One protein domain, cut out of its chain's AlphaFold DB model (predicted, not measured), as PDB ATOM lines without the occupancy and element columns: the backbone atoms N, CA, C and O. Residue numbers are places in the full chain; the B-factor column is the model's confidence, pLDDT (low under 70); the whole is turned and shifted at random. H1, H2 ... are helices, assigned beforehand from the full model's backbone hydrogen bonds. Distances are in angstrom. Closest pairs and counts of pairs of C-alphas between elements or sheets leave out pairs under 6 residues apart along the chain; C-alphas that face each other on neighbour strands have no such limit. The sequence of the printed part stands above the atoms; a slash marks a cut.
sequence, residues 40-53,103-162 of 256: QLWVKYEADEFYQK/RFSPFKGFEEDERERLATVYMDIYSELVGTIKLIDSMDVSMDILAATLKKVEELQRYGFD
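What this domain is: This is residues 40 to 53 and 103 to 162 of the 256 residues of the protein "Agenet-like domain-containing protein" of Artemisia annua (UniProt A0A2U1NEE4). A long helical hairpin, H3 folding back into the shorter H4, makes the length of this domain, and a small pair of short helices, H1 and H2, sits loosely on the side of H3 away from H4. The turn of the hairpin, residues 137 to 144, sticks out at one end. The printed part has 74 residues with four named helices, H1, H2, H3 and H4 in that order, and no named strand; its class is all helix. It is only just loose, close to compact, with a radius of gyration of the C-alphas of 14.0 A, and it is elongated, spanning 43 by 27 by 20 A.

How they stand to each other: H1, residues 41 to 47, and H2, residues 49 to 53, are close but not clearly touching; their closest C-alphas, those of Tyr 45 and Tyr 51, are 6.4 A apart. H1 is also close to but not clearly touching H3, residues 112 to 138, with the C-alphas of Leu 41 and Thr 120 closest at 7.4 A. These two run the same way at a steep tilt of 46 degrees. H3 and H4, residues 143 to 158, touch and form a helical hairpin, running opposite ways at a shallow tilt of 29 degrees. Their closest C-alphas, those of Leu 129 and Thr 149, are 6.7 A apart. H4 is apart from H1 and H2, and H2 is apart from H3. In H1, H2, H3 and H4 every O i to N i+4 pair is within hydrogen-bond range.

Where its parts are: H1 begins at C-alpha 41, (362.237, 267.797, 320.595). H3 measures 39.2 A from C-alpha 112 to C-alpha 138, and H4 22.8 A, ending at C-alpha 158, (344.002, 256.052, 328.506).

The domain as a whole: The C-alphas farthest apart, of Glu 111 and Asp 140, are 43.1 A apart. Residues 54 to 102 are not printed, and C-alphas 53 and 103 are 20.6 A apart across this cut. The links H1 to H2 and H3 to H4 are tight. The model's pLDDT is under 70 at residues 49 to 53 and 103 to 106.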
ATOM      1  N   GLN A  40     366.027 266.942 322.263       79.06
ATOM      2  CA  GLN A  40     365.925 268.269 321.638       79.06
ATOM      3  C   GLN A  40     364.505 268.594 321.143       79.06
ATOM      4  O   GLN A  40     364.183 269.761 320.926       79.06
ATOM      5  N   LEU A  41     363.634 267.591 320.987       73.12
ATOM      6  CA  LEU A  41     362.237 267.797 320.595       73.12
ATOM      7  C   LEU A  41     361.454 268.585 321.651       73.12
ATOM      8  O   LEU A  41     360.580 269.371 321.292       73.12
ATOM      9  N   TRP A  42     361.826 268.476 322.930       72.81
ATOM     10  CA  TRP A  42     361.227 269.283 323.994       72.81
ATOM     11  C   TRP A  42     361.436 270.777 323.783       72.81
ATOM     12  O   TRP A  42     360.503 271.545 323.991       72.81
ATOM     13  N   VAL A  43     362.604 271.179 323.273       78.38
ATOM     14  CA  VAL A  43     362.888 272.582 322.935       78.38
ATOM     15  C   VAL A  43     361.921 273.080 321.862       78.38
ATOM     16  O   VAL A  43     361.439 274.207 321.937       78.38
ATOM     17  N   LYS A  44     361.588 272.231 320.881       80.69
ATOM     18  CA  LYS A  44     360.621 272.563 319.829       80.69
ATOM     19  C   LYS A  44     359.209 272.726 320.396       80.69
ATOM     20  O   LYS A  44     358.554 273.703 320.054       80.69
ATOM     21  N   TYR A  45     358.749 271.813 321.254       73.06
ATOM     22  CA  TYR A  45     357.411 271.921 321.847       73.06
ATOM     23  C   TYR A  45     357.301 273.103 322.812       73.06
ATOM     24  O   TYR A  45     356.302 273.804 322.793       73.06
ATOM     25  N   GLU A  46     358.325 273.373 323.622       75.62
ATOM     26  CA  GLU A  46     358.333 274.516 324.548       75.62
ATOM     27  C   GLU A  46     358.408 275.871 323.824       75.62
ATOM     28  O   GLU A  46     357.912 276.883 324.332       75.62
ATOM     29  N   ALA A  47     359.001 275.891 322.628       77.31
ATOM     30  CA  ALA A  47     358.996 277.043 321.734       77.31
ATOM     31  C   ALA A  47     357.689 277.186 320.933       77.31
ATOM     32  O   ALA A  47     357.444 278.257 320.377       77.31
ATOM     33  N   ASP A  48     356.858 276.142 320.861       74.56
ATOM     34  CA  ASP A  48     355.576 276.198 320.165       74.56
ATOM     35  C   ASP A  48     354.615 277.114 320.931       74.56
ATOM     36  O   ASP A  48     354.314 276.926 322.116       74.56
ATOM     37  N   GLU A  49     354.113 278.128 320.233       67.25
ATOM     38  CA  GLU A  49     353.203 279.130 320.776       67.25
ATOM     39  C   GLU A  49     351.942 278.483 321.366       67.25
ATOM     40  O   GLU A  49     351.370 278.980 322.339       67.25
ATOM     41  N   PHE A  50     351.533 277.338 320.814       63.53
ATOM     42  CA  PHE A  50     350.416 276.569 321.339       63.53
ATOM     43  C   PHE A  50     350.691 276.015 322.743       63.53
ATOM     44  O   PHE A  50     349.842 276.143 323.623       63.53
ATOM     45  N   TYR A  51     351.884 275.466 322.982       63.81
ATOM     46  CA  TYR A  51     352.279 274.940 324.293       63.81
ATOM     47  C   TYR A  51     352.452 276.056 325.332       63.81
ATOM     48  O   TYR A  51     352.192 275.872 326.520       63.81
ATOM     49  N   GLN A  52     352.866 277.247 324.895       67.69
ATOM     50  CA  GLN A  52     352.970 278.406 325.784       67.69
ATOM     51  C   GLN A  52     351.605 278.973 326.185       67.69
ATOM     52  O   GLN A  52     351.459 279.472 327.303       67.69
ATOM     53  N   LYS A  53     350.622 278.901 325.282       65.31
ATOM     54  CA  LYS A  53     349.263 279.420 325.488       65.31
ATOM     55  C   LYS A  53     348.297 278.397 326.084       65.31
ATOM     56  O   LYS A  53     347.219 278.800 326.523       65.31
ATOM     57  N   ARG A 103     348.786 263.877 341.110       52.62
ATOM     58  CA  ARG A 103     349.193 264.788 340.049       52.62
ATOM     59  C   ARG A 103     349.666 263.921 338.894       52.62
ATOM     60  O   ARG A 103     350.485 263.020 339.074       52.62
ATOM     61  N   PHE A 104     349.037 264.172 337.757       53.09
ATOM     62  CA  PHE A 104     349.328 263.659 336.433       53.09
ATOM     63  C   PHE A 104     350.715 263.005 336.343       53.09
ATOM     64  O   PHE A 104     351.735 263.682 336.300       53.09
ATOM     65  N   SER A 105     350.746 261.674 336.394       60.25
ATOM     66  CA  SER A 105     351.973 260.875 336.300       60.25
ATOM     67  C   SER A 105     351.876 259.957 335.080       60.25
ATOM     68  O   SER A 105     351.789 258.734 335.245       60.25
ATOM     69  N   PRO A 106     351.773 260.520 333.861       63.91
ATOM     70  CA  PRO A 106     351.641 259.734 332.645       63.91
ATOM     71  C   PRO A 106     352.811 258.752 332.562       63.91
ATOM     72  O   PRO A 106     353.940 259.073 332.939       63.91
ATOM     73  N   PHE A 107     352.515 257.529 332.119       71.19
ATOM     74  CA  PHE A 107     353.489 256.432 332.027       71.19
ATOM     75  C   PHE A 107     354.064 255.981 333.385       71.19
ATOM     76  O   PHE A 107     355.234 255.603 333.497       71.19
ATOM     77  N   LYS A 108     353.247 255.985 334.446       71.31
ATOM     78  CA  LYS A 108     353.622 255.356 335.720       71.31
ATOM     79  C   LYS A 108     353.971 253.875 335.494       71.31
ATOM     80  O   LYS A 108     353.154 253.130 334.966       71.31
ATOM     81  N   GLY A 109     355.164 253.462 335.928       78.88
ATOM     82  CA  GLY A 109     355.654 252.081 335.805       78.88
ATOM     83  C   GLY A 109     356.595 251.813 334.624       78.88
ATOM     84  O   GLY A 109     357.036 250.680 334.477       78.88
ATOM     85  N   PHE A 110     356.915 252.829 333.820       77.69
ATOM     86  CA  PHE A 110     357.903 252.742 332.740       77.69
ATOM     87  C   PHE A 110     359.265 253.301 333.178       77.69
ATOM     88  O   PHE A 110     359.330 254.220 334.003       77.69
ATOM     89  N   GLU A 111     360.343 252.775 332.590       84.81
ATOM     90  CA  GLU A 111     361.706 253.295 332.765       84.81
ATOM     91  C   GLU A 111     361.838 254.718 332.202       84.81
ATOM     92  O   GLU A 111     361.077 255.131 331.328       84.81
ATOM     93  N   GLU A 112     362.804 255.502 332.689       75.81
ATOM     94  CA  GLU A 112     362.933 256.919 332.310       75.81
ATOM     95  C   GLU A 112     363.072 257.137 330.794       75.81
ATOM     96  O   GLU A 112     362.341 257.958 330.234       75.81
ATOM     97  N   ASP A 113     363.901 256.332 330.127       77.75
ATOM     98  CA  ASP A 113     364.091 256.388 328.673       77.75
ATOM     99  C   ASP A 113     362.814 256.004 327.898       77.75
ATOM    100  O   ASP A 113     362.527 256.554 326.833       77.75
ATOM    101  N   GLU A 114     362.021 255.064 328.419       81.50
ATOM    102  CA  GLU A 114     360.745 254.664 327.812       81.50
ATOM    103  C   GLU A 114     359.683 255.745 327.995       81.50
ATOM    104  O   GLU A 114     358.975 256.080 327.043       81.50
ATOM    105  N   ARG A 115     359.612 256.348 329.189       79.56
ATOM    106  CA  ARG A 115     358.732 257.491 329.462       79.56
ATOM    107  C   ARG A 115     359.043 258.657 328.538       79.56
ATOM    108  O   ARG A 115     358.109 259.265 328.028       79.56
ATOM    109  N   GLU A 116     360.319 258.952 328.282       79.75
ATOM    110  CA  GLU A 116     360.710 260.022 327.359       79.75
ATOM    111  C   GLU A 116     360.241 259.757 325.927       79.75
ATOM    112  O   GLU A 116     359.666 260.640 325.279       79.75
ATOM    113  N   ARG A 117     360.458 258.533 325.435       84.19
ATOM    114  CA  ARG A 117     360.022 258.131 324.093       84.19
ATOM    115  C   ARG A 117     358.506 258.198 323.962       84.19
ATOM    116  O   ARG A 117     358.015 258.777 322.996       84.19
ATOM    117  N   LEU A 118     357.772 257.664 324.939       82.69
ATOM    118  CA  LEU A 118     356.311 257.706 324.949       82.69
ATOM    119  C   LEU A 118     355.798 259.143 325.028       82.69
ATOM    120  O   LEU A 118     354.959 259.530 324.220       82.69
ATOM    121  N   ALA A 119     356.342 259.961 325.929       81.75
ATOM    122  CA  ALA A 119     355.959 261.362 326.045       81.75
ATOM    123  C   ALA A 119     356.154 262.113 324.721       81.75
ATOM    124  O   ALA A 119     355.266 262.852 324.312       81.75
ATOM    125  N   THR A 120     357.258 261.865 324.011       82.81
ATOM    126  CA  THR A 120     357.500 262.451 322.684       82.81
ATOM    127  C   THR A 120     356.427 262.028 321.673       82.81
ATOM    128  O   THR A 120     355.823 262.883 321.030       82.81
ATOM    129  N   VAL A 121     356.131 260.726 321.576       87.88
ATOM    130  CA  VAL A 121     355.107 260.198 320.652       87.88
ATOM    131  C   VAL A 121     353.730 260.797 320.946       87.88
ATOM    132  O   VAL A 121     353.042 261.249 320.032       87.88
ATOM    133  N   TYR A 122     353.326 260.862 322.216       85.62
ATOM    134  CA  TYR A 122     352.025 261.424 322.580       85.62
ATOM    135  C   TYR A 122     351.958 262.943 322.411       85.62
ATOM    136  O   TYR A 122     350.889 263.462 322.099       85.62
ATOM    137  N   MET A 123     353.077 263.659 322.552       83.38
ATOM    138  CA  MET A 123     353.145 265.084 322.223       83.38
ATOM    139  C   MET A 123     352.963 265.332 320.721       83.38
ATOM    140  O   MET A 123     352.258 266.273 320.354       83.38
ATOM    141  N   ASP A 124     353.513 264.474 319.856       85.94
ATOM    142  CA  ASP A 124     353.252 264.529 318.411       85.94
ATOM    143  C   ASP A 124     351.777 264.251 318.090       85.94
ATOM    144  O   ASP A 124     351.154 265.026 317.362       85.94
ATOM    145  N   ILE A 125     351.187 263.209 318.692       88.12
ATOM    146  CA  ILE A 125     349.757 262.888 318.531       88.12
ATOM    147  C   ILE A 125     348.884 264.059 318.997       88.12
ATOM    148  O   ILE A 125     347.923 264.426 318.321       88.12
ATOM    149  N   TYR A 126     349.216 264.668 320.135       84.44
ATOM    150  CA  TYR A 126     348.487 265.811 320.675       84.44
ATOM    151  C   TYR A 126     348.605 267.053 319.779       84.44
ATOM    152  O   TYR A 126     347.608 267.726 319.521       84.44
ATOM    153  N   SER A 127     349.797 267.338 319.247       84.62
ATOM    154  CA  SER A 127     350.005 268.430 318.288       84.62
ATOM    155  C   SER A 127     349.183 268.220 317.009       84.62
ATOM    156  O   SER A 127     348.478 269.127 316.560       84.62
ATOM    157  N   GLU A 128     349.192 266.998 316.464       89.69
ATOM    158  CA  GLU A 128     348.389 266.626 315.296       89.69
ATOM    159  C   GLU A 128     346.883 266.742 315.579       89.69
ATOM    160  O   GLU A 128     346.131 267.270 314.756       89.69
ATOM    161  N   LEU A 129     346.436 266.297 316.756       89.44
ATOM    162  CA  LEU A 129     345.053 266.406 317.217       89.44
ATOM    163  C   LEU A 129     344.594 267.867 317.251       89.44
ATOM    164  O   LEU A 129     343.550 268.204 316.699       89.44
ATOM    165  N   VAL A 130     345.393 268.751 317.841       85.12
ATOM    166  CA  VAL A 130     345.093 270.186 317.919       85.12
ATOM    167  C   VAL A 130     345.040 270.819 316.529       85.12
ATOM    168  O   VAL A 130     344.147 271.621 316.250       85.12
ATOM    169  N   GLY A 131     345.975 270.461 315.646       86.19
ATOM    170  CA  GLY A 131     345.949 270.902 314.251       86.19
ATOM    171  C   GLY A 131     344.681 270.442 313.528       86.19
ATOM    172  O   GLY A 131     344.049 271.229 312.824       86.19
ATOM    173  N   THR A 132     344.267 269.198 313.773       88.00
ATOM    174  CA  THR A 132     343.044 268.611 313.210       88.00
ATOM    175  C   THR A 132     341.799 269.335 313.715       88.00
ATOM    176  O   THR A 132     340.954 269.702 312.910       88.00
ATOM    177  N   ILE A 133     341.702 269.631 315.015       85.06
ATOM    178  CA  ILE A 133     340.567 270.371 315.593       85.06
ATOM    179  C   ILE A 133     340.427 271.760 314.961       85.06
ATOM    180  O   ILE A 133     339.333 272.138 314.554       85.06
ATOM    181  N   LYS A 134     341.534 272.494 314.785       85.06
ATOM    182  CA  LYS A 134     341.511 273.796 314.092       85.06
ATOM    183  C   LYS A 134     341.033 273.679 312.644       85.06
ATOM    184  O   LYS A 134     340.357 274.574 312.138       85.06
ATOM    185  N   LEU A 135     341.392 272.590 311.966       85.75
ATOM    186  CA  LEU A 135     340.902 272.320 310.620       85.75
ATOM    187  C   LEU A 135     339.396 272.026 310.637       85.75
ATOM    188  O   LEU A 135     338.678 272.561 309.798       85.75
ATOM    189  N   ILE A 136     338.918 271.255 311.621       82.94
ATOM    190  CA  ILE A 136     337.489 270.962 311.810       82.94
ATOM    191  C   ILE A 136     336.683 272.247 312.010       82.94
ATOM    192  O   ILE A 136     335.662 272.422 311.356       82.94
ATOM    193  N   ASP A 137     337.169 273.185 312.824       76.06
ATOM    194  CA  ASP A 137     336.476 274.457 313.074       76.06
ATOM    195  C   ASP A 137     336.372 275.363 311.829       76.06
ATOM    196  O   ASP A 137     335.536 276.267 311.785       76.06
ATOM    197  N   SER A 138     337.226 275.158 310.823       77.19
ATOM    198  CA  SER A 138     337.325 276.031 309.642       77.19
ATOM    199  C   SER A 138     336.728 275.442 308.366       77.19
ATOM    200  O   SER A 138     336.594 276.159 307.372       77.19
ATOM    201  N   MET A 139     336.366 274.157 308.366       76.25
ATOM    202  CA  MET A 139     335.912 273.449 307.173       76.25
ATOM    203  C   MET A 139     334.659 272.619 307.426       76.25
ATOM    204  O   MET A 139     334.354 272.208 308.540       76.25
ATOM    205  N   ASP A 140     333.952 272.325 306.338       75.12
ATOM    206  CA  ASP A 140     332.872 271.349 306.333       75.12
ATOM    207  C   ASP A 140     333.467 269.936 306.380       75.12
ATOM    208  O   ASP A 140     333.715 269.297 305.354       75.12
ATOM    209  N   VAL A 141     333.854 269.505 307.579       76.44
ATOM    210  CA  VAL A 141     334.640 268.285 307.759       76.44
ATOM    211  C   VAL A 141     333.750 267.045 307.841       76.44
ATOM    212  O   VAL A 141     332.712 267.037 308.497       76.44
ATOM    213  N   SER A 142     334.199 265.969 307.185       84.69
ATOM    214  CA  SER A 142     333.546 264.658 307.240       84.69
ATOM    215  C   SER A 142     333.459 264.124 308.672       84.69
ATOM    216  O   SER A 142     334.425 264.174 309.438       84.69
ATOM    217  N   MET A 143     332.330 263.484 308.984       85.94
ATOM    218  CA  MET A 143     332.132 262.704 310.211       85.94
ATOM    219  C   MET A 143     333.221 261.654 310.448       85.94
ATOM    220  O   MET A 143     333.511 261.341 311.601       85.94
ATOM    221  N   ASP A 144     333.848 261.137 309.392       88.62
ATOM    222  CA  ASP A 144     334.918 260.143 309.516       88.62
ATOM    223  C   ASP A 144     336.162 260.736 310.186       88.62
ATOM    224  O   ASP A 144     336.795 260.090 311.022       88.62
ATOM    225  N   ILE A 145     336.491 261.991 309.863       90.00
ATOM    226  CA  ILE A 145     337.615 262.705 310.477       90.00
ATOM    227  C   ILE A 145     337.288 262.998 311.941       90.00
ATOM    228  O   ILE A 145     338.141 262.789 312.804       90.00
ATOM    229  N   LEU A 146     336.049 263.401 312.245       90.62
ATOM    230  CA  LEU A 146     335.611 263.637 313.621       90.62
ATOM    231  C   LEU A 146     335.688 262.354 314.467       90.62
ATOM    232  O   LEU A 146     336.250 262.367 315.561       90.62
ATOM    233  N   ALA A 147     335.211 261.228 313.931       90.88
ATOM    234  CA  ALA A 147     335.273 259.927 314.596       90.88
ATOM    235  C   ALA A 147     336.721 259.448 314.810       90.88
ATOM    236  O   ALA A 147     337.068 258.975 315.893       90.88
ATOM    237  N   ALA A 148     337.593 259.614 313.809       92.75
ATOM    238  CA  ALA A 148     339.017 259.310 313.950       92.75
ATOM    239  C   ALA A 148     339.689 260.192 315.019       92.75
ATOM    240  O   ALA A 148     340.539 259.715 315.772       92.75
ATOM    241  N   THR A 149     339.280 261.458 315.116       93.06
ATOM    242  CA  THR A 149     339.783 262.418 316.107       93.06
ATOM    243  C   THR A 149     339.364 262.030 317.525       93.06
ATOM    244  O   THR A 149     340.214 261.979 318.413       93.06
ATOM    245  N   LEU A 150     338.097 261.659 317.733       92.56
ATOM    246  CA  LEU A 150     337.606 261.137 319.015       92.56
ATOM    247  C   LEU A 150     338.384 259.892 319.463       92.56
ATOM    248  O   LEU A 150     338.774 259.791 320.622       92.56
ATOM    249  N   LYS A 151     338.719 258.987 318.538       94.06
ATOM    250  CA  LYS A 151     339.535 257.807 318.856       94.06
ATOM    251  C   LYS A 151     340.939 258.170 319.362       94.06
ATOM    252  O   LYS A 151     341.434 257.529 320.286       94.06
ATOM    253  N   LYS A 152     341.582 259.198 318.788       92.56
ATOM    254  CA  LYS A 152     342.881 259.707 319.279       92.56
ATOM    255  C   LYS A 152     342.756 260.322 320.676       92.56
ATOM    256  O   LYS A 152     343.655 260.171 321.497       92.56
ATOM    257  N   VAL A 153     341.639 260.994 320.951       92.81
ATOM    258  CA  VAL A 153     341.332 261.565 322.269       92.81
ATOM    259  C   VAL A 153     341.160 260.474 323.326       92.81
ATOM    260  O   VAL A 153     341.781 260.564 324.382       92.81
ATOM    261  N   GLU A 154     340.413 259.410 323.021       92.25
ATOM    262  CA  GLU A 154     340.289 258.241 323.902       92.25
ATOM    263  C   GLU A 154     341.649 257.593 324.185       92.25
ATOM    264  O   GLU A 154     341.924 257.172 325.309       92.25
ATOM    265  N   GLU A 155     342.512 257.496 323.169       89.62
ATOM    266  CA  GLU A 155     343.860 256.965 323.344       89.62
ATOM    267  C   GLU A 155     344.655 257.830 324.325       89.62
ATOM    268  O   GLU A 155     345.142 257.312 325.326       89.62
ATOM    269  N   LEU A 156     344.708 259.146 324.112       86.75
ATOM    270  CA  LEU A 156     345.366 260.082 325.027       86.75
ATOM    271  C   LEU A 156     344.813 259.961 326.457       86.75
ATOM    272  O   LEU A 156     345.582 259.858 327.414       86.75
ATOM    273  N   GLN A 157     343.494 259.883 326.620       88.31
ATOM    274  CA  GLN A 157     342.861 259.714 327.928       88.31
ATOM    275  C   GLN A 157     343.329 258.440 328.649       88.31
ATOM    276  O   GLN A 157     343.610 258.478 329.848       88.31
ATOM    277  N   ARG A 158     343.491 257.315 327.931       85.94
ATOM    278  CA  ARG A 158     344.002 256.052 328.506       85.94
ATOM    279  C   ARG A 158     345.420 256.175 329.058       85.94
ATOM    280  O   ARG A 158     345.747 255.489 330.023       85.94
ATOM    281  N   TYR A 159     346.241 257.057 328.490       81.62
ATOM    282  CA  TYR A 159     347.592 257.353 328.987       81.62
ATOM    283  C   TYR A 159     347.619 258.452 330.054       81.62
ATOM    284  O   TYR A 159     348.687 258.908 330.465       81.62
ATOM    285  N   GLY A 160     346.439 258.823 330.552       80.38
ATOM    286  CA  GLY A 160     346.258 259.746 331.655       80.38
ATOM    287  C   GLY A 160     346.125 261.195 331.225       80.38
ATOM    288  O   GLY A 160     346.166 262.036 332.112       80.38
ATOM    289  N   PHE A 161     345.968 261.500 329.928       80.56
ATOM    290  CA  PHE A 161     345.833 262.881 329.472       80.56
ATOM    291  C   PHE A 161     344.490 263.516 329.853       80.56
ATOM    292  O   PHE A 161     343.440 262.885 329.748       80.56
ATOM    293  N   ASP A 162     344.522 264.785 330.278       83.06
ATOM    294  CA  ASP A 162     343.324 265.563 330.605       83.06
ATOM    295  C   ASP A 162     342.766 266.152 329.314       83.06
ATOM    296  O   ASP A 162     343.173 267.218 328.854       83.06
TER     297      ASP A 162